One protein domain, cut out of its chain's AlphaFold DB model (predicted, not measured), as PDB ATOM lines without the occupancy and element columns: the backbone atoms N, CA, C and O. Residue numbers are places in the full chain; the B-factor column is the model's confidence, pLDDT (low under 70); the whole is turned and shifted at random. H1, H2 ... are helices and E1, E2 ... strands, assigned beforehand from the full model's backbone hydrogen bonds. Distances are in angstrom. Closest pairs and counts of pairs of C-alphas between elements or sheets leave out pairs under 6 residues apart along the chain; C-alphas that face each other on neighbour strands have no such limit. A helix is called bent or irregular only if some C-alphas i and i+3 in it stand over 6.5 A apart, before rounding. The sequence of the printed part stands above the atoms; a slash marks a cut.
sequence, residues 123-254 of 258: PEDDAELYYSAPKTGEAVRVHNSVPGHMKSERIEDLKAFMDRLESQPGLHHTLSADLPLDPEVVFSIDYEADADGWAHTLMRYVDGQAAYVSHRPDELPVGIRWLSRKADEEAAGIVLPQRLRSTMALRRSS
ATOM      1  N   PRO A 123      40.474 -22.973  32.499       93.44
ATOM      2  CA  PRO A 123      41.899 -22.791  32.265       93.44
ATOM      3  C   PRO A 123      42.196 -23.079  30.789       93.44
ATOM      4  O   PRO A 123      42.261 -24.240  30.399       93.44
ATOM      5  N   GLU A 124      42.361 -22.053  29.961       94.88
ATOM      6  CA  GLU A 124      42.765 -22.230  28.559       94.88
ATOM      7  C   GLU A 124      44.277 -22.440  28.442       94.88
ATOM      8  O   GLU A 124      45.043 -21.908  29.247       94.88
ATOM      9  N   ASP A 125      44.694 -23.249  27.471       96.38
ATOM     10  CA  ASP A 125      46.108 -23.460  27.176       96.38
ATOM     11  C   ASP A 125      46.782 -22.149  26.775       96.38
ATOM     12  O   ASP A 125      46.226 -21.344  26.032       96.38
ATOM     13  N   ASP A 126      47.979 -21.938  27.317       97.38
ATOM     14  CA  ASP A 126      48.824 -20.765  27.082       97.38
ATOM     15  C   ASP A 126      48.214 -19.427  27.541       97.38
ATOM     16  O   ASP A 126      48.783 -18.364  27.284       97.38
ATOM     17  N   ALA A 127      47.106 -19.459  28.292       97.69
ATOM     18  CA  ALA A 127      46.575 -18.271  28.947       97.69
ATOM     19  C   ALA A 127      47.557 -17.739  30.002       97.69
ATOM     20  O   ALA A 127      48.206 -18.499  30.727       97.69
ATOM     21  N   GLU A 128      47.640 -16.418  30.125       98.25
ATOM     22  CA  GLU A 128      48.600 -15.746  30.998       98.25
ATOM     23  C   GLU A 128      47.915 -15.049  32.176       98.25
ATOM     24  O   GLU A 128      46.936 -14.319  32.011       98.25
ATOM     25  N   LEU A 129      48.471 -15.227  33.374       98.12
ATOM     26  CA  LEU A 129      47.964 -14.671  34.622       98.12
ATOM     27  C   LEU A 129      48.739 -13.418  35.033       98.12
ATOM     28  O   LEU A 129      49.945 -13.446  35.288       98.12
ATOM     29  N   TYR A 130      48.000 -12.330  35.218       97.81
ATOM     30  CA  TYR A 130      48.484 -11.053  35.731       97.81
ATOM     31  C   TYR A 130      47.701 -10.703  36.990       97.81
ATOM     32  O   TYR A 130      46.494 -10.913  37.056       97.81
ATOM     33  N   TYR A 131      48.377 -10.207  38.021       98.12
ATOM     34  CA  TYR A 131      47.728  -9.903  39.290       98.12
ATOM     35  C   TYR A 131      48.549  -8.909  40.110       98.12
ATOM     36  O   TYR A 131      49.777  -8.864  39.984       98.12
ATOM     37  N   SER A 132      47.870  -8.098  40.925       98.00
ATOM     38  CA  SER A 132      48.480  -7.056  41.756       98.00
ATOM     39  C   SER A 132      49.059  -7.633  43.051       98.00
ATOM     40  O   SER A 132      48.559  -7.385  44.140       98.00
ATOM     41  N   ALA A 133      50.104  -8.451  42.933       97.25
ATOM     42  CA  ALA A 133      50.868  -8.938  44.079       97.25
ATOM     43  C   ALA A 133      52.356  -9.087  43.730       97.25
ATOM     44  O   ALA A 133      52.695  -9.370  42.568       97.25
ATOM     45  N   PRO A 134      53.261  -8.983  44.718       94.94
ATOM     46  CA  PRO A 134      54.656  -9.350  44.534       94.94
ATOM     47  C   PRO A 134      54.780 -10.807  44.071       94.94
ATOM     48  O   PRO A 134      54.187 -11.723  44.635       94.94
ATOM     49  N   LYS A 135      55.587 -11.055  43.039       92.31
ATOM     50  CA  LYS A 135      55.806 -12.402  42.477       92.31
ATOM     51  C   LYS A 135      56.913 -13.143  43.236       92.31
ATOM     52  O   LYS A 135      57.877 -13.614  42.639       92.31
ATOM     53  N   THR A 136      56.800 -13.185  44.561       93.38
ATOM     54  CA  THR A 136      57.777 -13.793  45.478       93.38
ATOM     55  C   THR A 136      57.155 -14.978  46.212       93.38
ATOM     56  O   THR A 136      55.937 -15.047  46.346       93.38
ATOM     57  N   GLY A 137      57.976 -15.910  46.708       90.12
ATOM     58  CA  GLY A 137      57.480 -17.052  47.494       90.12
ATOM     59  C   GLY A 137      56.868 -16.648  48.842       90.12
ATOM     60  O   GLY A 137      56.103 -17.407  49.425       90.12
ATOM     61  N   GLU A 138      57.167 -15.438  49.327       92.88
ATOM     62  CA  GLU A 138      56.522 -14.874  50.511       92.88
ATOM     63  C   GLU A 138      55.080 -14.472  50.209       92.88
ATOM     64  O   GLU A 138      54.191 -14.888  50.938       92.88
ATOM     65  N   ALA A 139      54.839 -13.723  49.129       95.06
ATOM     66  CA  ALA A 139      53.509 -13.224  48.782       95.06
ATOM     67  C   ALA A 139      52.657 -14.242  48.009       95.06
ATOM     68  O   ALA A 139      51.437 -14.132  48.012       95.06
ATOM     69  N   VAL A 140      53.273 -15.228  47.350       96.94
ATOM     70  CA  VAL A 140      52.610 -16.275  46.557       96.94
ATOM     71  C   VAL A 140      53.047 -17.636  47.087       96.94
ATOM     72  O   VAL A 140      54.090 -18.166  46.706       96.94
ATOM     73  N   ARG A 141      52.236 -18.205  47.978       96.50
ATOM     74  CA  ARG A 141      52.553 -19.434  48.712       96.50
ATOM     75  C   ARG A 141      51.745 -20.597  48.161       96.50
ATOM     76  O   ARG A 141      50.520 -20.591  48.271       96.50
ATOM     77  N   VAL A 142      52.415 -21.595  47.596       96.56
ATOM     78  CA  VAL A 142      51.777 -22.859  47.206       96.56
ATOM     79  C   VAL A 142      51.438 -23.683  48.452       96.56
ATOM     80  O   VAL A 142      52.210 -23.739  49.408       96.56
ATOM     81  N   HIS A 143      50.270 -24.321  48.461       93.12
ATOM     82  CA  HIS A 143      49.882 -25.286  49.489       93.12
ATOM     83  C   HIS A 143      50.498 -26.632  49.126       93.12
ATOM     84  O   HIS A 143      49.865 -27.452  48.466       93.12
ATOM     85  N   ASN A 144      51.751 -26.846  49.531       85.19
ATOM     86  CA  ASN A 144      52.500 -28.057  49.200       85.19
ATOM     87  C   ASN A 144      52.085 -29.256  50.070       85.19
ATOM     88  O   ASN A 144      52.842 -29.799  50.875       85.19
ATOM     89  N   SER A 145      50.823 -29.646  49.950       80.25
ATOM     90  CA  SER A 145      50.288 -30.854  50.556       80.25
ATOM     91  C   SER A 145      49.159 -31.373  49.686       80.25
ATOM     92  O   SER A 145      48.235 -30.629  49.375       80.25
ATOM     93  N   VAL A 146      49.202 -32.658  49.339       75.94
ATOM     94  CA  VAL A 146      48.090 -33.332  48.664       75.94
ATOM     95  C   VAL A 146      47.217 -34.012  49.726       75.94
ATOM     96  O   VAL A 146      47.668 -34.991  50.331       75.94
ATOM     97  N   PRO A 147      45.980 -33.544  49.975       73.25
ATOM     98  CA  PRO A 147      45.010 -34.258  50.792       73.25
ATOM     99  C   PRO A 147      44.875 -35.741  50.423       73.25
ATOM    100  O   PRO A 147      44.644 -36.093  49.271       73.25
ATOM    101  N   GLY A 148      44.952 -36.627  51.420       71.56
ATOM    102  CA  GLY A 148      44.990 -38.081  51.197       71.56
ATOM    103  C   GLY A 148      43.726 -38.701  50.583       71.56
ATOM    104  O   GLY A 148      43.753 -39.863  50.187       71.56
ATOM    105  N   HIS A 149      42.619 -37.956  50.503       71.81
ATOM    106  CA  HIS A 149      41.404 -38.398  49.814       71.81
ATOM    107  C   HIS A 149      41.469 -38.176  48.296       71.81
ATOM    108  O   HIS A 149      40.689 -38.782  47.560       71.81
ATOM    109  N   MET A 150      42.392 -37.338  47.818       77.12
ATOM    110  CA  MET A 150      42.563 -37.096  46.397       77.12
ATOM    111  C   MET A 150      43.318 -38.238  45.719       77.12
ATOM    112  O   MET A 150      44.289 -38.780  46.247       77.12
ATOM    113  N   LYS A 151      42.861 -38.596  44.518       79.44
ATOM    114  CA  LYS A 151      43.425 -39.679  43.710       79.44
ATOM    115  C   LYS A 151      43.753 -39.155  42.317       79.44
ATOM    116  O   LYS A 151      42.903 -38.547  41.665       79.44
ATOM    117  N   SER A 152      44.980 -39.406  41.875       85.19
ATOM    118  CA  SER A 152      45.434 -39.201  40.500       85.19
ATOM    119  C   SER A 152      46.599 -40.145  40.213       85.19
ATOM    120  O   SER A 152      47.411 -40.423  41.096       85.19
ATOM    121  N   GLU A 153      46.690 -40.621  38.974       87.19
ATOM    122  CA  GLU A 153      47.851 -41.368  38.479       87.19
ATOM    123  C   GLU A 153      49.086 -40.467  38.300       87.19
ATOM    124  O   GLU A 153      50.210 -40.960  38.275       87.19
ATOM    125  N   ARG A 154      48.892 -39.143  38.237       88.44
ATOM    126  CA  ARG A 154      49.936 -38.125  38.040       88.44
ATOM    127  C   ARG A 154      50.395 -37.459  39.337       88.44
ATOM    128  O   ARG A 154      51.035 -36.411  39.312       88.44
ATOM    129  N   ILE A 155      50.081 -38.057  40.487       90.62
ATOM    130  CA  ILE A 155      50.287 -37.408  41.786       90.62
ATOM    131  C   ILE A 155      51.758 -37.088  42.091       90.62
ATOM    132  O   ILE A 155      52.043 -36.090  42.748       90.62
ATOM    133  N   GLU A 156      52.699 -37.900  41.607       92.19
ATOM    134  CA  GLU A 156      54.130 -37.647  41.806       92.19
ATOM    135  C   GLU A 156      54.638 -36.496  40.919       92.19
ATOM    136  O   GLU A 156      55.422 -35.676  41.395       92.19
ATOM    137  N   ASP A 157      54.126 -36.358  39.687       93.62
ATOM    138  CA  ASP A 157      54.411 -35.200  38.821       93.62
ATOM    139  C   ASP A 157      53.910 -33.903  39.469       93.62
ATOM    140  O   ASP A 157      54.612 -32.889  39.476       93.62
ATOM    141  N   LEU A 158      52.699 -33.947  40.040       94.25
ATOM    142  CA  LEU A 158      52.103 -32.822  40.757       94.25
ATOM    143  C   LEU A 158      52.961 -32.415  41.960       94.25
ATOM    144  O   LEU A 158      53.282 -31.238  42.104       94.25
ATOM    145  N   LYS A 159      53.358 -33.369  42.813       93.50
ATOM    146  CA  LYS A 159      54.216 -33.093  43.979       93.50
ATOM    147  C   LYS A 159      55.535 -32.447  43.563       93.50
ATOM    148  O   LYS A 159      55.880 -31.389  44.078       93.50
ATOM    149  N   ALA A 160      56.219 -33.023  42.571       94.56
ATOM    150  CA  ALA A 160      57.472 -32.473  42.061       94.56
ATOM    151  C   ALA A 160      57.302 -31.050  41.500       94.56
ATOM    152  O   ALA A 160      58.214 -30.224  41.578       94.56
ATOM    153  N   PHE A 161      56.139 -30.737  40.926       95.81
ATOM    154  CA  PHE A 161      55.824 -29.388  40.471       95.81
ATOM    155  C   PHE A 161      55.526 -28.419  41.618       95.81
ATOM    156  O   PHE A 161      56.039 -27.300  41.594       95.81
ATOM    157  N   MET A 162      54.772 -28.836  42.638       95.19
ATOM    158  CA  MET A 162      54.530 -28.023  43.835       95.19
ATOM    159  C   MET A 162      55.832 -27.705  44.583       95.19
ATOM    160  O   MET A 162      56.047 -26.547  44.932       95.19
ATOM    161  N   ASP A 163      56.748 -28.671  44.709       94.50
ATOM    162  CA  ASP A 163      58.084 -28.451  45.284       94.50
ATOM    163  C   ASP A 163      58.864 -27.369  44.516       94.50
ATOM    164  O   ASP A 163      59.526 -26.504  45.092       94.50
ATOM    165  N   ARG A 164      58.772 -27.370  43.179       95.25
ATOM    166  CA  ARG A 164      59.393 -26.324  42.349       95.25
ATOM    167  C   ARG A 164      58.720 -24.967  42.554       95.25
ATOM    168  O   ARG A 164      59.423 -23.957  42.628       95.25
ATOM    169  N   LEU A 165      57.391 -24.935  42.657       95.25
ATOM    170  CA  LEU A 165      56.612 -23.711  42.859       95.25
ATOM    171  C   LEU A 165      56.957 -22.989  44.168       95.25
ATOM    172  O   LEU A 165      56.891 -21.763  44.182       95.25
ATOM    173  N   GLU A 166      57.379 -23.698  45.222       91.38
ATOM    174  CA  GLU A 166      57.810 -23.074  46.486       91.38
ATOM    175  C   GLU A 166      58.946 -22.060  46.285       91.38
ATOM    176  O   GLU A 166      58.959 -20.991  46.895       91.38
ATOM    177  N   SER A 167      59.894 -22.378  45.399       89.75
ATOM    178  CA  SER A 167      61.040 -21.510  45.091       89.75
ATOM    179  C   SER A 167      60.851 -20.677  43.820       89.75
ATOM    180  O   SER A 167      61.527 -19.665  43.634       89.75
ATOM    181  N   GLN A 168      59.934 -21.088  42.941       93.12
ATOM    182  CA  GLN A 168      59.691 -20.477  41.637       93.12
ATOM    183  C   GLN A 168      58.187 -20.263  41.405       93.12
ATOM    184  O   GLN A 168      57.605 -20.870  40.499       93.12
ATOM    185  N   PRO A 169      57.535 -19.356  42.156       91.31
ATOM    186  CA  PRO A 169      56.105 -19.115  42.007       91.31
ATOM    187  C   PRO A 169      55.744 -18.596  40.612       91.31
ATOM    188  O   PRO A 169      54.592 -18.667  40.238       91.31
ATOM    189  N   GLY A 170      56.680 -18.121  39.786       93.56
ATOM    190  CA  GLY A 170      56.386 -17.721  38.404       93.56
ATOM    191  C   GLY A 170      55.962 -18.859  37.465       93.56
ATOM    192  O   GLY A 170      55.373 -18.588  36.423       93.56
ATOM    193  N   LEU A 171      56.213 -20.127  37.817       94.88
ATOM    194  CA  LEU A 171      55.964 -21.267  36.920       94.88
ATOM    195  C   LEU A 171      54.485 -21.494  36.568       94.88
ATOM    196  O   LEU A 171      54.206 -22.217  35.621       94.88
ATOM    197  N   HIS A 172      53.547 -20.894  37.303       92.81
ATOM    198  CA  HIS A 172      52.112 -20.999  37.016       92.81
ATOM    199  C   HIS A 172      51.548 -19.776  36.272       92.81
ATOM    200  O   HIS A 172      50.338 -19.688  36.099       92.81
ATOM    201  N   HIS A 173      52.379 -18.796  35.881       96.12
ATOM    202  CA  HIS A 173      51.897 -17.570  35.219       96.12
ATOM    203  C   HIS A 173      51.425 -17.796  33.790       96.12
ATOM    204  O   HIS A 173      50.615 -17.012  33.311       96.12
ATOM    205  N   THR A 174      51.881 -18.860  33.140       97.19
ATOM    206  CA  THR A 174      51.374 -19.305  31.843       97.19
ATOM    207  C   THR A 174      50.761 -20.682  32.037       97.19
ATOM    208  O   THR A 174      51.436 -21.586  32.523       97.19
ATOM    209  N   LEU A 175      49.489 -20.843  31.681       96.19
ATOM    210  CA  LEU A 175      48.749 -22.097  31.812       96.19
ATOM    211  C   LEU A 175      49.059 -23.041  30.644       96.19
ATOM    212  O   LEU A 175      48.180 -23.366  29.849       96.19
ATOM    213  N   SER A 176      50.319 -23.461  30.510       94.44
ATOM    214  CA  SER A 176      50.709 -24.389  29.445       94.44
ATOM    215  C   SER A 176      50.003 -25.742  29.595       94.44
ATOM    216  O   SER A 176      49.725 -26.209  30.706       94.44
ATOM    217  N   ALA A 177      49.714 -26.385  28.462       91.81
ATOM    218  CA  ALA A 177      48.964 -27.643  28.406       91.81
ATOM    219  C   ALA A 177      49.598 -28.788  29.220       91.81
ATOM    220  O   ALA A 177      48.909 -29.698  29.679       91.81
ATOM    221  N   ASP A 178      50.919 -28.750  29.398       92.12
ATOM    222  CA  ASP A 178      51.717 -29.772  30.070       92.12
ATOM    223  C   ASP A 178      51.851 -29.573  31.588       92.12
ATOM    224  O   ASP A 178      52.392 -30.460  32.261       92.12
ATOM    225  N   LEU A 179      51.339 -28.467  32.149       94.50
ATOM    226  CA  LEU A 179      51.385 -28.243  33.594       94.50
ATOM    227  C   LEU A 179      50.695 -29.395  34.350       94.50
ATOM    228  O   LEU A 179      49.543 -29.737  34.058       94.50
ATOM    229  N   PRO A 180      51.353 -29.994  35.358       94.88
ATOM    230  CA  PRO A 180      50.748 -31.043  36.163       94.88
ATOM    231  C   PRO A 180      49.785 -30.403  37.170       94.88
ATOM    232  O   PRO A 180      50.175 -30.016  38.267       94.88
ATOM    233  N   LEU A 181      48.522 -30.266  36.761       94.38
ATOM    234  CA  LEU A 181      47.426 -29.675  37.543       94.38
ATOM    235  C   LEU A 181      46.367 -30.719  37.954       94.38
ATOM    236  O   LEU A 181      45.240 -30.353  38.274       94.38
ATOM    237  N   ASP A 182      46.706 -32.014  37.921       93.31
ATOM    238  CA  ASP A 182      45.832 -33.117  38.347       93.31
ATOM    239  C   ASP A 182      46.307 -33.690  39.696       93.31
ATOM    240  O   ASP A 182      47.434 -34.189  39.771       93.31
ATOM    241  N   PRO A 183      45.471 -33.696  40.752       89.88
ATOM    242  CA  PRO A 183      44.096 -33.185  40.809       89.88
ATOM    243  C   PRO A 183      43.981 -31.664  40.884       89.88
ATOM    244  O   PRO A 183      43.026 -31.131  40.329       89.88
ATOM    245  N   GLU A 184      44.898 -30.981  41.571       93.69
ATOM    246  CA  GLU A 184      44.843 -29.530  41.756       93.69
ATOM    247  C   GLU A 184      46.158 -28.947  42.291       93.69
ATOM    248  O   GLU A 184      46.932 -29.637  42.953       93.69
ATOM    249  N   VAL A 185      46.362 -27.648  42.064       95.62
ATOM    250  CA  VAL A 185      47.354 -26.808  42.747       95.62
ATOM    251  C   VAL A 185      46.635 -25.616  43.376       95.62
ATOM    252  O   VAL A 185      45.881 -24.911  42.703       95.62
ATOM    253  N   VAL A 186      46.904 -25.363  44.658       95.88
ATOM    254  CA  VAL A 186      46.320 -24.253  45.422       95.88
ATOM    255  C   VAL A 186      47.415 -23.293  45.884       95.88
ATOM    256  O   VAL A 186      48.454 -23.722  46.383       95.88
ATOM    257  N   PHE A 187      47.173 -21.988  45.774       97.12
ATOM    258  CA  PHE A 187      48.031 -20.934  46.311       97.12
ATOM    259  C   PHE A 187      47.251 -20.017  47.248       97.12
ATOM    260  O   PHE A 187      46.083 -19.723  47.004       97.12
ATOM    261  N   SER A 188      47.924 -19.486  48.265       96.94
ATOM    262  CA  SER A 188      47.515 -18.257  48.946       96.94
ATOM    263  C   SER A 188      48.356 -17.095  48.446       96.94
ATOM    264  O   SER A 188      49.583 -17.190  48.408       96.94
ATOM    265  N   ILE A 189      47.685 -16.010  48.076       97.88
ATOM    266  CA  ILE A 189      48.296 -14.820  47.498       97.88
ATOM    267  C   ILE A 189      47.911 -13.602  48.341       97.88
ATOM    268  O   ILE A 189      46.724 -13.365  48.587       97.88
ATOM    269  N   ASP A 190      48.918 -12.835  48.753       97.44
ATOM    270  CA  ASP A 190      48.743 -11.552  49.432       97.44
ATOM    271  C   ASP A 190      48.709 -10.440  48.383       97.44
ATOM    272  O   ASP A 190      49.711 -10.155  47.725       97.44
ATOM    273  N   TYR A 191      47.534  -9.846  48.193       98.19
ATOM    274  CA  TYR A 191      47.312  -8.828  47.174       98.19
ATOM    275  C   TYR A 191      47.602  -7.419  47.687       98.19
ATOM    276  O   TYR A 191      47.317  -7.072  48.832       98.19
ATOM    277  N   GLU A 192      48.098  -6.584  46.783       98.25
ATOM    278  CA  GLU A 192      48.230  -5.146  46.957       98.25
ATOM    279  C   GLU A 192      47.045  -4.448  46.289       98.25
ATOM    280  O   GLU A 192      46.645  -4.785  45.166       98.25
ATOM    281  N   ALA A 193      46.486  -3.480  47.009       98.38
ATOM    282  CA  ALA A 193      45.444  -2.610  46.503       98.38
ATOM    283  C   ALA A 193      46.042  -1.413  45.748       98.38
ATOM    284  O   ALA A 193      47.122  -0.924  46.089       98.38
ATOM    285  N   ASP A 194      45.316  -0.926  44.750       98.44
ATOM    286  CA  ASP A 194      45.561   0.348  44.090       98.44
ATOM    287  C   ASP A 194      45.176   1.546  44.986       98.44
ATOM    288  O   ASP A 194      44.828   1.401  46.162       98.44
ATOM    289  N   ALA A 195      45.252   2.759  44.433       98.06
ATOM    290  CA  ALA A 195      44.933   3.988  45.163       98.06
ATOM    291  C   ALA A 195      43.451   4.097  45.570       98.06
ATOM    292  O   ALA A 195      43.144   4.780  46.548       98.06
ATOM    293  N   ASP A 196      42.559   3.417  44.849       98.12
ATOM    294  CA  ASP A 196      41.123   3.391  45.119       98.12
ATOM    295  C   ASP A 196      40.734   2.239  46.056       98.12
ATOM    296  O   ASP A 196      39.576   2.148  46.469       98.12
ATOM    297  N   GLY A 197      41.702   1.400  46.445       98.31
ATOM    298  CA  GLY A 197      41.577   0.304  47.399       98.31
ATOM    299  C   GLY A 197      41.194  -1.042  46.774       98.31
ATOM    300  O   GLY A 197      40.699  -1.911  47.494       98.31
ATOM    301  N   TRP A 198      41.398  -1.223  45.467       98.62
ATOM    302  CA  TRP A 198      41.096  -2.450  44.731       98.62
ATOM    303  C   TRP A 198      42.352  -3.246  44.381       98.62
ATOM    304  O   TRP A 198      43.361  -2.705  43.949       98.62
ATOM    305  N   ALA A 199      42.283  -4.563  44.529       98.62
ATOM    306  CA  ALA A 199      43.257  -5.498  43.986       98.62
ATOM    307  C   ALA A 199      42.722  -6.137  42.705       98.62
ATOM    308  O   ALA A 199      41.518  -6.363  42.583       98.62
ATOM    309  N   HIS A 200      43.612  -6.494  41.779       98.62
ATOM    310  CA  HIS A 200      43.256  -6.886  40.417       98.62
ATOM    311  C   HIS A 200      43.862  -8.230  40.029       98.62
ATOM    312  O   HIS A 200      45.015  -8.527  40.344       98.62
ATOM    313  N   THR A 201      43.093  -9.035  39.301       98.62
ATOM    314  CA  THR A 201      43.543 -10.266  38.645       98.62
ATOM    315  C   THR A 201      42.984 -10.324  37.231       98.62
ATOM    316  O   THR A 201      41.809 -10.049  37.011       98.62
ATOM    317  N   LEU A 202      43.830 -10.706  36.282       97.88
ATOM    318  CA  LEU A 202      43.508 -10.865  34.875       97.88
ATOM    319  C   LEU A 202      44.065 -12.208  34.392       97.88
ATOM    320  O   LEU A 202      45.236 -12.508  34.621       97.88
ATOM    321  N   MET A 203      43.248 -12.987  33.695       98.31
ATOM    322  CA  MET A 203      43.696 -14.124  32.895       98.31
ATOM    323  C   MET A 203      43.476 -13.779  31.429       98.31
ATOM    324  O   MET A 203      42.329 -13.706  30.990       98.31
ATOM    325  N   ARG A 204      44.562 -13.519  30.700       98.31
ATOM    326  CA  ARG A 204      44.542 -13.172  29.278       98.31
ATOM    327  C   ARG A 204      44.585 -14.441  28.436       98.31
ATOM    328  O   ARG A 204      45.515 -15.229  28.581       98.31
ATOM    329  N   TYR A 205      43.610 -14.604  27.554       96.88
ATOM    330  CA  TYR A 205      43.528 -15.702  26.596       96.88
ATOM    331  C   TYR A 205      44.368 -15.413  25.344       96.88
ATOM    332  O   TYR A 205      44.768 -14.272  25.091       96.88
ATOM    333  N   VAL A 206      44.631 -16.451  24.544       95.69
ATOM    334  CA  VAL A 206      45.473 -16.366  23.335       95.69
ATOM    335  C   VAL A 206      44.874 -15.427  22.282       95.69
ATOM    336  O   VAL A 206      45.605 -14.745  21.565       95.69
ATOM    337  N   ASP A 207      43.545 -15.345  22.212       95.94
ATOM    338  CA  ASP A 207      42.817 -14.462  21.294       95.94
ATOM    339  C   ASP A 207      42.806 -12.979  21.726       95.94
ATOM    340  O   ASP A 207      42.306 -12.120  20.997       95.94
ATOM    341  N   GLY A 208      43.382 -12.668  22.891       94.56
ATOM    342  CA  GLY A 208      43.455 -11.327  23.464       94.56
ATOM    343  C   GLY A 208      42.278 -10.945  24.364       94.56
ATOM    344  O   GLY A 208      42.336  -9.878  24.980       94.56
ATOM    345  N   GLN A 209      41.244 -11.783  24.490       96.00
ATOM    346  CA  GLN A 209      40.204 -11.602  25.505       96.00
ATOM    347  C   GLN A 209      40.756 -11.897  26.904       96.00
ATOM    348  O   GLN A 209      41.856 -12.434  27.064       96.00
ATOM    349  N   ALA A 210      39.998 -11.555  27.946       96.69
ATOM    350  CA  ALA A 210      40.413 -11.862  29.304       96.69
ATOM    351  C   ALA A 210      39.248 -12.085  30.265       96.69
ATOM    352  O   ALA A 210      38.192 -11.466  30.150       96.69
ATOM    353  N   ALA A 211      39.488 -12.928  31.267       97.06
ATOM    354  CA  ALA A 211      38.731 -12.899  32.509       97.06
ATOM    355  C   ALA A 211      39.381 -11.899  33.469       97.06
ATOM    356  O   ALA A 211      40.599 -11.919  33.652       97.06
ATOM    357  N   TYR A 212      38.571 -11.052  34.097       98.00
ATOM    358  CA  TYR A 212      39.026 -10.011  35.010       98.00
ATOM    359  C   TYR A 212      38.245 -10.065  36.321       98.00
ATOM    360  O   TYR A 212      37.029 -10.246  36.314       98.00
ATOM    361  N   VAL A 213      38.953  -9.897  37.437       98.44
ATOM    362  CA  VAL A 213      38.372  -9.805  38.777       98.44
ATOM    363  C   VAL A 213      39.078  -8.695  39.541       98.44
ATOM    364  O   VAL A 213      40.304  -8.718  39.680       98.44
ATOM    365  N   SER A 214      38.302  -7.770  40.102       98.44
ATOM    366  CA  SER A 214      38.755  -6.866  41.157       98.44
ATOM    367  C   SER A 214      38.088  -7.198  42.487       98.44
ATOM    368  O   SER A 214      36.935  -7.618  42.529       98.44
ATOM    369  N   HIS A 215      38.816  -7.034  43.586       98.56
ATOM    370  CA  HIS A 215      38.284  -7.236  44.935       98.56
ATOM    371  C   HIS A 215      38.902  -6.252  45.923       98.56
ATOM    372  O   HIS A 215      39.915  -5.625  45.628       98.56
ATOM    373  N   ARG A 216      38.280  -6.125  47.093       98.31
ATOM    374  CA  ARG A 216      38.681  -5.251  48.196       98.31
ATOM    375  C   ARG A 216      39.520  -6.035  49.219       98.31
ATOM    376  O   ARG A 216      38.939  -6.852  49.934       98.31
ATOM    377  N   PRO A 217      40.854  -5.854  49.322       97.75
ATOM    378  CA  PRO A 217      41.664  -6.610  50.287       97.75
ATOM    379  C   PRO A 217      41.373  -6.271  51.757       97.75
ATOM    380  O   PRO A 217      41.607  -7.085  52.646       97.75
ATOM    381  N   ASP A 218      40.831  -5.091  52.054       96.88
ATOM    382  CA  ASP A 218      40.368  -4.745  53.404       96.88
ATOM    383  C   ASP A 218      39.141  -5.577  53.832       96.88
ATOM    384  O   ASP A 218      38.988  -5.916  55.014       96.88
ATOM    385  N   GLU A 219      38.310  -5.986  52.870       96.44
ATOM    386  CA  GLU A 219      37.187  -6.903  53.064       96.44
ATOM    387  C   GLU A 219      37.591  -8.381  52.951       96.44
ATOM    388  O   GLU A 219      37.183  -9.186  53.796       96.44
ATOM    389  N   LEU A 220      38.406  -8.730  51.955       97.25
ATOM    390  CA  LEU A 220      38.801 -10.089  51.569       97.25
ATOM    391  C   LEU A 220      40.334 -10.165  51.418       97.25
ATOM    392  O   LEU A 220      40.846 -10.125  50.302       97.25
ATOM    393  N   PRO A 221      41.076 -10.245  52.537       96.19
ATOM    394  CA  PRO A 221      42.520  -9.983  52.580       96.19
ATOM    395  C   PRO A 221      43.413 -11.034  51.929       96.19
ATOM    396  O   PRO A 221      44.596 -10.778  51.734       96.19
ATOM    397  N   VAL A 222      42.892 -12.225  51.641       96.69
ATOM    398  CA  VAL A 222      43.679 -13.306  51.044       96.69
ATOM    399  C   VAL A 222      43.009 -13.727  49.749       96.69
ATOM    400  O   VAL A 222      41.822 -14.043  49.747       96.69
ATOM    401  N   GLY A 223      43.766 -13.787  48.656       97.88
ATOM    402  CA  GLY A 223      43.307 -14.416  47.425       97.88
ATOM    403  C   GLY A 223      43.754 -15.869  47.378       97.88
ATOM    404  O   GLY A 223      44.943 -16.154  47.519       97.88
ATOM    405  N   ILE A 224      42.828 -16.804  47.175       97.88
ATOM    406  CA  ILE A 224      43.197 -18.184  46.838       97.88
ATOM    407  C   ILE A 224      43.276 -18.323  45.326       97.88
ATOM    408  O   ILE A 224      42.357 -17.920  44.627       97.88
ATOM    409  N   ARG A 225      44.350 -18.908  44.802       97.81
ATOM    410  CA  ARG A 225      44.369 -19.387  43.417       97.81
ATOM    411  C   ARG A 225      44.228 -20.892  43.428       97.81
ATOM    412  O   ARG A 225      44.986 -21.554  44.122       97.81
ATOM    413  N   TRP A 226      43.288 -21.418  42.661       96.62
ATOM    414  CA  TRP A 226      43.046 -22.852  42.543       96.62
ATOM    415  C   TRP A 226      43.045 -23.237  41.071       96.62
ATOM    416  O   TRP A 226      42.302 -22.660  40.280       96.62
ATOM    417  N   LEU A 227      43.909 -24.172  40.694       96.50
ATOM    418  CA  LEU A 227      44.053 -24.652  39.327       96.50
ATOM    419  C   LEU A 227      43.855 -26.162  39.327       96.50
ATOM    420  O   LEU A 227      44.580 -26.863  40.025       96.50
ATOM    421  N   SER A 228      42.910 -26.656  38.533       94.50
ATOM    422  CA  SER A 228      42.627 -28.084  38.404       94.50
ATOM    423  C   SER A 228      42.403 -28.448  36.939       94.50
ATOM    424  O   SER A 228      41.638 -27.779  36.238       94.50
ATOM    425  N   ARG A 229      43.076 -29.506  36.472       93.38
ATOM    426  CA  ARG A 229      42.847 -30.111  35.153       93.38
ATOM    427  C   ARG A 229      42.832 -31.631  35.244       93.38
ATOM    428  O   ARG A 229      43.879 -32.273  35.272       93.38
ATOM    429  N   LYS A 230      41.635 -32.205  35.248       90.19
ATOM    430  CA  LYS A 230      41.372 -33.634  35.056       90.19
ATOM    431  C   LYS A 230      40.870 -33.886  33.635       90.19
ATOM    432  O   LYS A 230      40.521 -32.965  32.906       90.19
ATOM    433  N   ALA A 231      40.807 -35.159  33.248       86.94
ATOM    434  CA  ALA A 231      40.370 -35.558  31.908       86.94
ATOM    435  C   ALA A 231      38.971 -35.032  31.539       86.94
ATOM    436  O   ALA A 231      38.762 -34.647  30.388       86.94
ATOM    437  N   ASP A 232      38.050 -34.987  32.507       88.44
ATOM    438  CA  ASP A 232      36.644 -34.621  32.295       88.44
ATOM    439  C   ASP A 232      36.218 -33.333  33.012       88.44
ATOM    440  O   ASP A 232      35.129 -32.819  32.757       88.44
ATOM    441  N   GLU A 233      37.083 -32.770  33.856       91.25
ATOM    442  CA  GLU A 233      36.781 -31.618  34.709       91.25
ATOM    443  C   GLU A 233      37.981 -30.676  34.763       91.25
ATOM    444  O   GLU A 233      39.096 -31.090  35.068       91.25
ATOM    445  N   GLU A 234      37.762 -29.397  34.472       94.19
ATOM    446  CA  GLU A 234      38.825 -28.393  34.453       94.19
ATOM    447  C   GLU A 234      38.304 -27.062  34.973       94.19
ATOM    448  O   GLU A 234      37.284 -26.542  34.502       94.19
ATOM    449  N   ALA A 235      39.029 -26.453  35.900       95.25
ATOM    450  CA  ALA A 235      38.647 -25.166  36.449       95.25
ATOM    451  C   ALA A 235      39.858 -24.354  36.915       95.25
ATOM    452  O   ALA A 235      40.888 -24.885  37.329       95.25
ATOM    453  N   ALA A 236      39.707 -23.036  36.824       96.44
ATOM    454  CA  ALA A 236      40.648 -22.063  37.347       96.44
ATOM    455  C   ALA A 236      39.915 -21.041  38.215       96.44
ATOM    456  O   ALA A 236      39.219 -20.156  37.713       96.44
ATOM    457  N   GLY A 237      40.131 -21.126  39.521       97.00
ATOM    458  CA  GLY A 237      39.965 -19.999  40.424       97.00
ATOM    459  C   GLY A 237      41.166 -19.075  40.288       97.00
ATOM    460  O   GLY A 237      42.142 -19.231  41.016       97.00
ATOM    461  N   ILE A 238      41.125 -18.138  39.334       97.50
ATOM    462  CA  ILE A 238      42.256 -17.230  39.048       97.50
ATOM    463  C   ILE A 238      42.586 -16.330  40.248       97.50
ATOM    464  O   ILE A 238      43.758 -16.025  40.499       97.50
ATOM    465  N   VAL A 239      41.543 -15.984  41.004       98.25
ATOM    466  CA  VAL A 239      41.556 -15.495  42.379       98.25
ATOM    467  C   VAL A 239      40.214 -15.867  43.006       98.25
ATOM    468  O   VAL A 239      39.183 -15.702  42.369       98.25
ATOM    469  N   LEU A 240      40.216 -16.365  44.236       97.94
ATOM    470  CA  LEU A 240      39.045 -16.605  45.071       97.94
ATOM    471  C   LEU A 240      39.217 -15.721  46.311       97.94
ATOM    472  O   LEU A 240      39.871 -16.137  47.276       97.94
ATOM    473  N   PRO A 241      38.752 -14.461  46.261       98.00
ATOM    474  CA  PRO A 241      38.909 -13.528  47.363       98.00
ATOM    475  C   PRO A 241      38.234 -14.082  48.612       98.00
ATOM    476  O   PRO A 241      37.065 -14.483  48.571       98.00
ATOM    477  N   GLN A 242      38.969 -14.119  49.720       96.38
ATOM    478  CA  GLN A 242      38.479 -14.701  50.955       96.38
ATOM    479  C   GLN A 242      38.867 -13.916  52.204       96.38
ATOM    480  O   GLN A 242      39.891 -13.233  52.287       96.38
ATOM    481  N   ARG A 243      38.052 -14.113  53.234       94.25
ATOM    482  CA  ARG A 243      38.329 -13.765  54.617       94.25
ATOM    483  C   ARG A 243      38.431 -15.054  55.426       94.25
ATOM    484  O   ARG A 243      37.454 -15.787  55.581       94.25
ATOM    485  N   LEU A 244      39.624 -15.295  55.967       89.00
ATOM    486  CA  LEU A 244      39.851 -16.307  57.000       89.00
ATOM    487  C   LEU A 244      39.068 -15.956  58.275       89.00
ATOM    488  O   LEU A 244      38.519 -14.862  58.397       89.00
ATOM    489  N   ARG A 245      39.043 -16.875  59.248       85.88
ATOM    490  CA  ARG A 245      38.232 -16.739  60.465       85.88
ATOM    491  C   ARG A 245      38.346 -15.355  61.115       85.88
ATOM    492  O   ARG A 245      39.390 -14.983  61.641       85.88
ATOM    493  N   SER A 246      37.227 -14.645  61.147       79.94
ATOM    494  CA  SER A 246      37.021 -13.390  61.860       79.94
ATOM    495  C   SER A 246      35.804 -13.498  62.787       79.94
ATOM    496  O   SER A 246      35.208 -14.567  62.939       79.94
ATOM    497  N   THR A 247      35.456 -12.400  63.460       78.81
ATOM    498  CA  THR A 247      34.293 -12.324  64.352       78.81
ATOM    499  C   THR A 247      33.336 -11.242  63.867       78.81
ATOM    500  O   THR A 247      33.711 -10.074  63.783       78.81
ATOM    501  N   MET A 248      32.087 -11.613  63.590       78.31
ATOM    502  CA  MET A 248      31.000 -10.677  63.319       78.31
ATOM    503  C   MET A 248      30.435 -10.100  64.611       78.31
ATOM    504  O   MET A 248      30.149 -10.819  65.575       78.31
ATOM    505  N   ALA A 249      30.233  -8.784  64.598       74.38
ATOM    506  CA  ALA A 249      29.648  -8.057  65.708       74.38
ATOM    507  C   ALA A 249      28.179  -8.446  65.954       74.38
ATOM    508  O   ALA A 249      27.491  -9.018  65.108       74.38
ATOM    509  N   LEU A 250      27.716  -8.111  67.153       82.12
ATOM    510  CA  LEU A 250      26.336  -8.259  67.607       82.12
ATOM    511  C   LEU A 250      25.410  -7.374  66.776       82.12
ATOM    512  O   LEU A 250      25.791  -6.257  66.403       82.12
ATOM    513  N   ARG A 251      24.153  -7.790  66.600       76.12
ATOM    514  CA  ARG A 251      23.133  -6.881  66.077       76.12
ATOM    515  C   ARG A 251      22.999  -5.679  67.012       76.12
ATOM    516  O   ARG A 251      22.553  -5.816  68.152       76.12
ATOM    517  N   ARG A 252      23.351  -4.478  66.541       61.50
ATOM    518  CA  ARG A 252      23.046  -3.245  67.280       61.50
ATOM    519  C   ARG A 252      21.528  -3.112  67.329       61.50
ATOM    520  O   ARG A 252      20.881  -3.036  66.287       61.50
ATOM    521  N   SER A 253      20.946  -3.099  68.526       54.09
ATOM    522  CA  SER A 253      19.523  -2.803  68.671       54.09
ATOM    523  C   SER A 253      19.280  -1.401  68.117       54.09
ATOM    524  O   SER A 253      19.698  -0.416  68.736       54.09
ATOM    525  N   SER A 254      18.609  -1.277  66.970       50.06
ATOM    526  CA  SER A 254      17.956  -0.013  66.669       50.06
ATOM    527  C   SER A 254      16.928   0.179  67.778       50.06
ATOM    528  O   SER A 254      16.025  -0.641  67.958       50.06
TER     529      SER A 254
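Overview. This is residues 123 to 254 of the 258 residues of an uncharacterized protein of Gemmatimonadetes bacterium (UniProt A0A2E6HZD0). Two antiparallel sheets lie face to face as a sandwich, a four-strand sheet E2, E3, E6, E7 and a three-strand sheet E1, E4, E5, their strands nearly aligned. H1 packs beside the E2 edge of the larger sheet, with short H2 next to it, and the free tail, residues 245 to 254, sticks out and adds to the length. The printed part has 132 residues, with the order E1, E2, H1, H2, E3, E4, E5, E6, E7; the class is mixed, helices and strands, with 64 residues, under half, in named elements. It is only just compact, close to loose, with a radius of gyration of the C-alphas of 16.4 A and spans of 58 by 38 by 30 A, only just elongated.

Along the chain. E1 is residues 128 to 131, 10.2 A long, with C-alpha 128 at (48.600, -15.746, 30.998). E2 is residues 140 to 142, 6.7 A. H1 is residues 155 to 167, 19.5 A, with C-alpha 155 at (50.287, -37.408, 41.786). H2, residues 169 to 172, is only just irregular: C-alphas 169 and 172 are 6.7 A apart. E3 is residues 185 to 189, 12.9 A; E4 is 199 to 204, 16.6 A; E5 is 210 to 215, 16.4 A; E6 is 222 to 229, 23.1 A. E7, residues 234 to 248, spans 34.8 A, bends by 63 degrees at residue 238 and ends with C-alpha 248 at (31.000, -10.677, 63.319).

Arrangement. The larger sheet is twisted, with E2 and E7 as edge strands. In it N 141 and O 188 of E2 and E3 are 2.9 A apart, N 187 and O 225 of E3 and E6 2.8 A, and N 237 and O 226 of the hairpin E6 and E7 2.8 A. In the other sheet N 130 and O 202 of E1 and E4 are 2.8 A apart, and N 201 and O 213 of the hairpin E4 and E5 2.8 A. The sheets' facing parts are 10.9 A centre to centre; the closest C-alphas of E4 and E7 are those of Thr 201 and Val 239, 6.7 A. H1 is on the larger sheet at a height of 4.9 A, over none of its strands; the closest C-alphas of E2 and H1 are those of Val 142 and Glu 166, 6.1 A. H2 only grazes that sheet, and is close but not clearly touching H1, with Leu 165 and Leu 171 the closest C-alphas, 6.5 A. In H1 8 of 9 O i to N i+4 pairs are within hydrogen-bond range; H2 is too short for one.

Size, cuts and confidence. The C-alphas of Glu 153 and Ser 254 are the farthest apart, 58.3 A. The body without the free tail spans 46 by 34 by 23 A. The printed part has no cut. The links E2 to H1 and H2 to E3 are long, 12 residues each. The mean pLDDT of the printed part is 92.5; residues 252 to 254 are under 70.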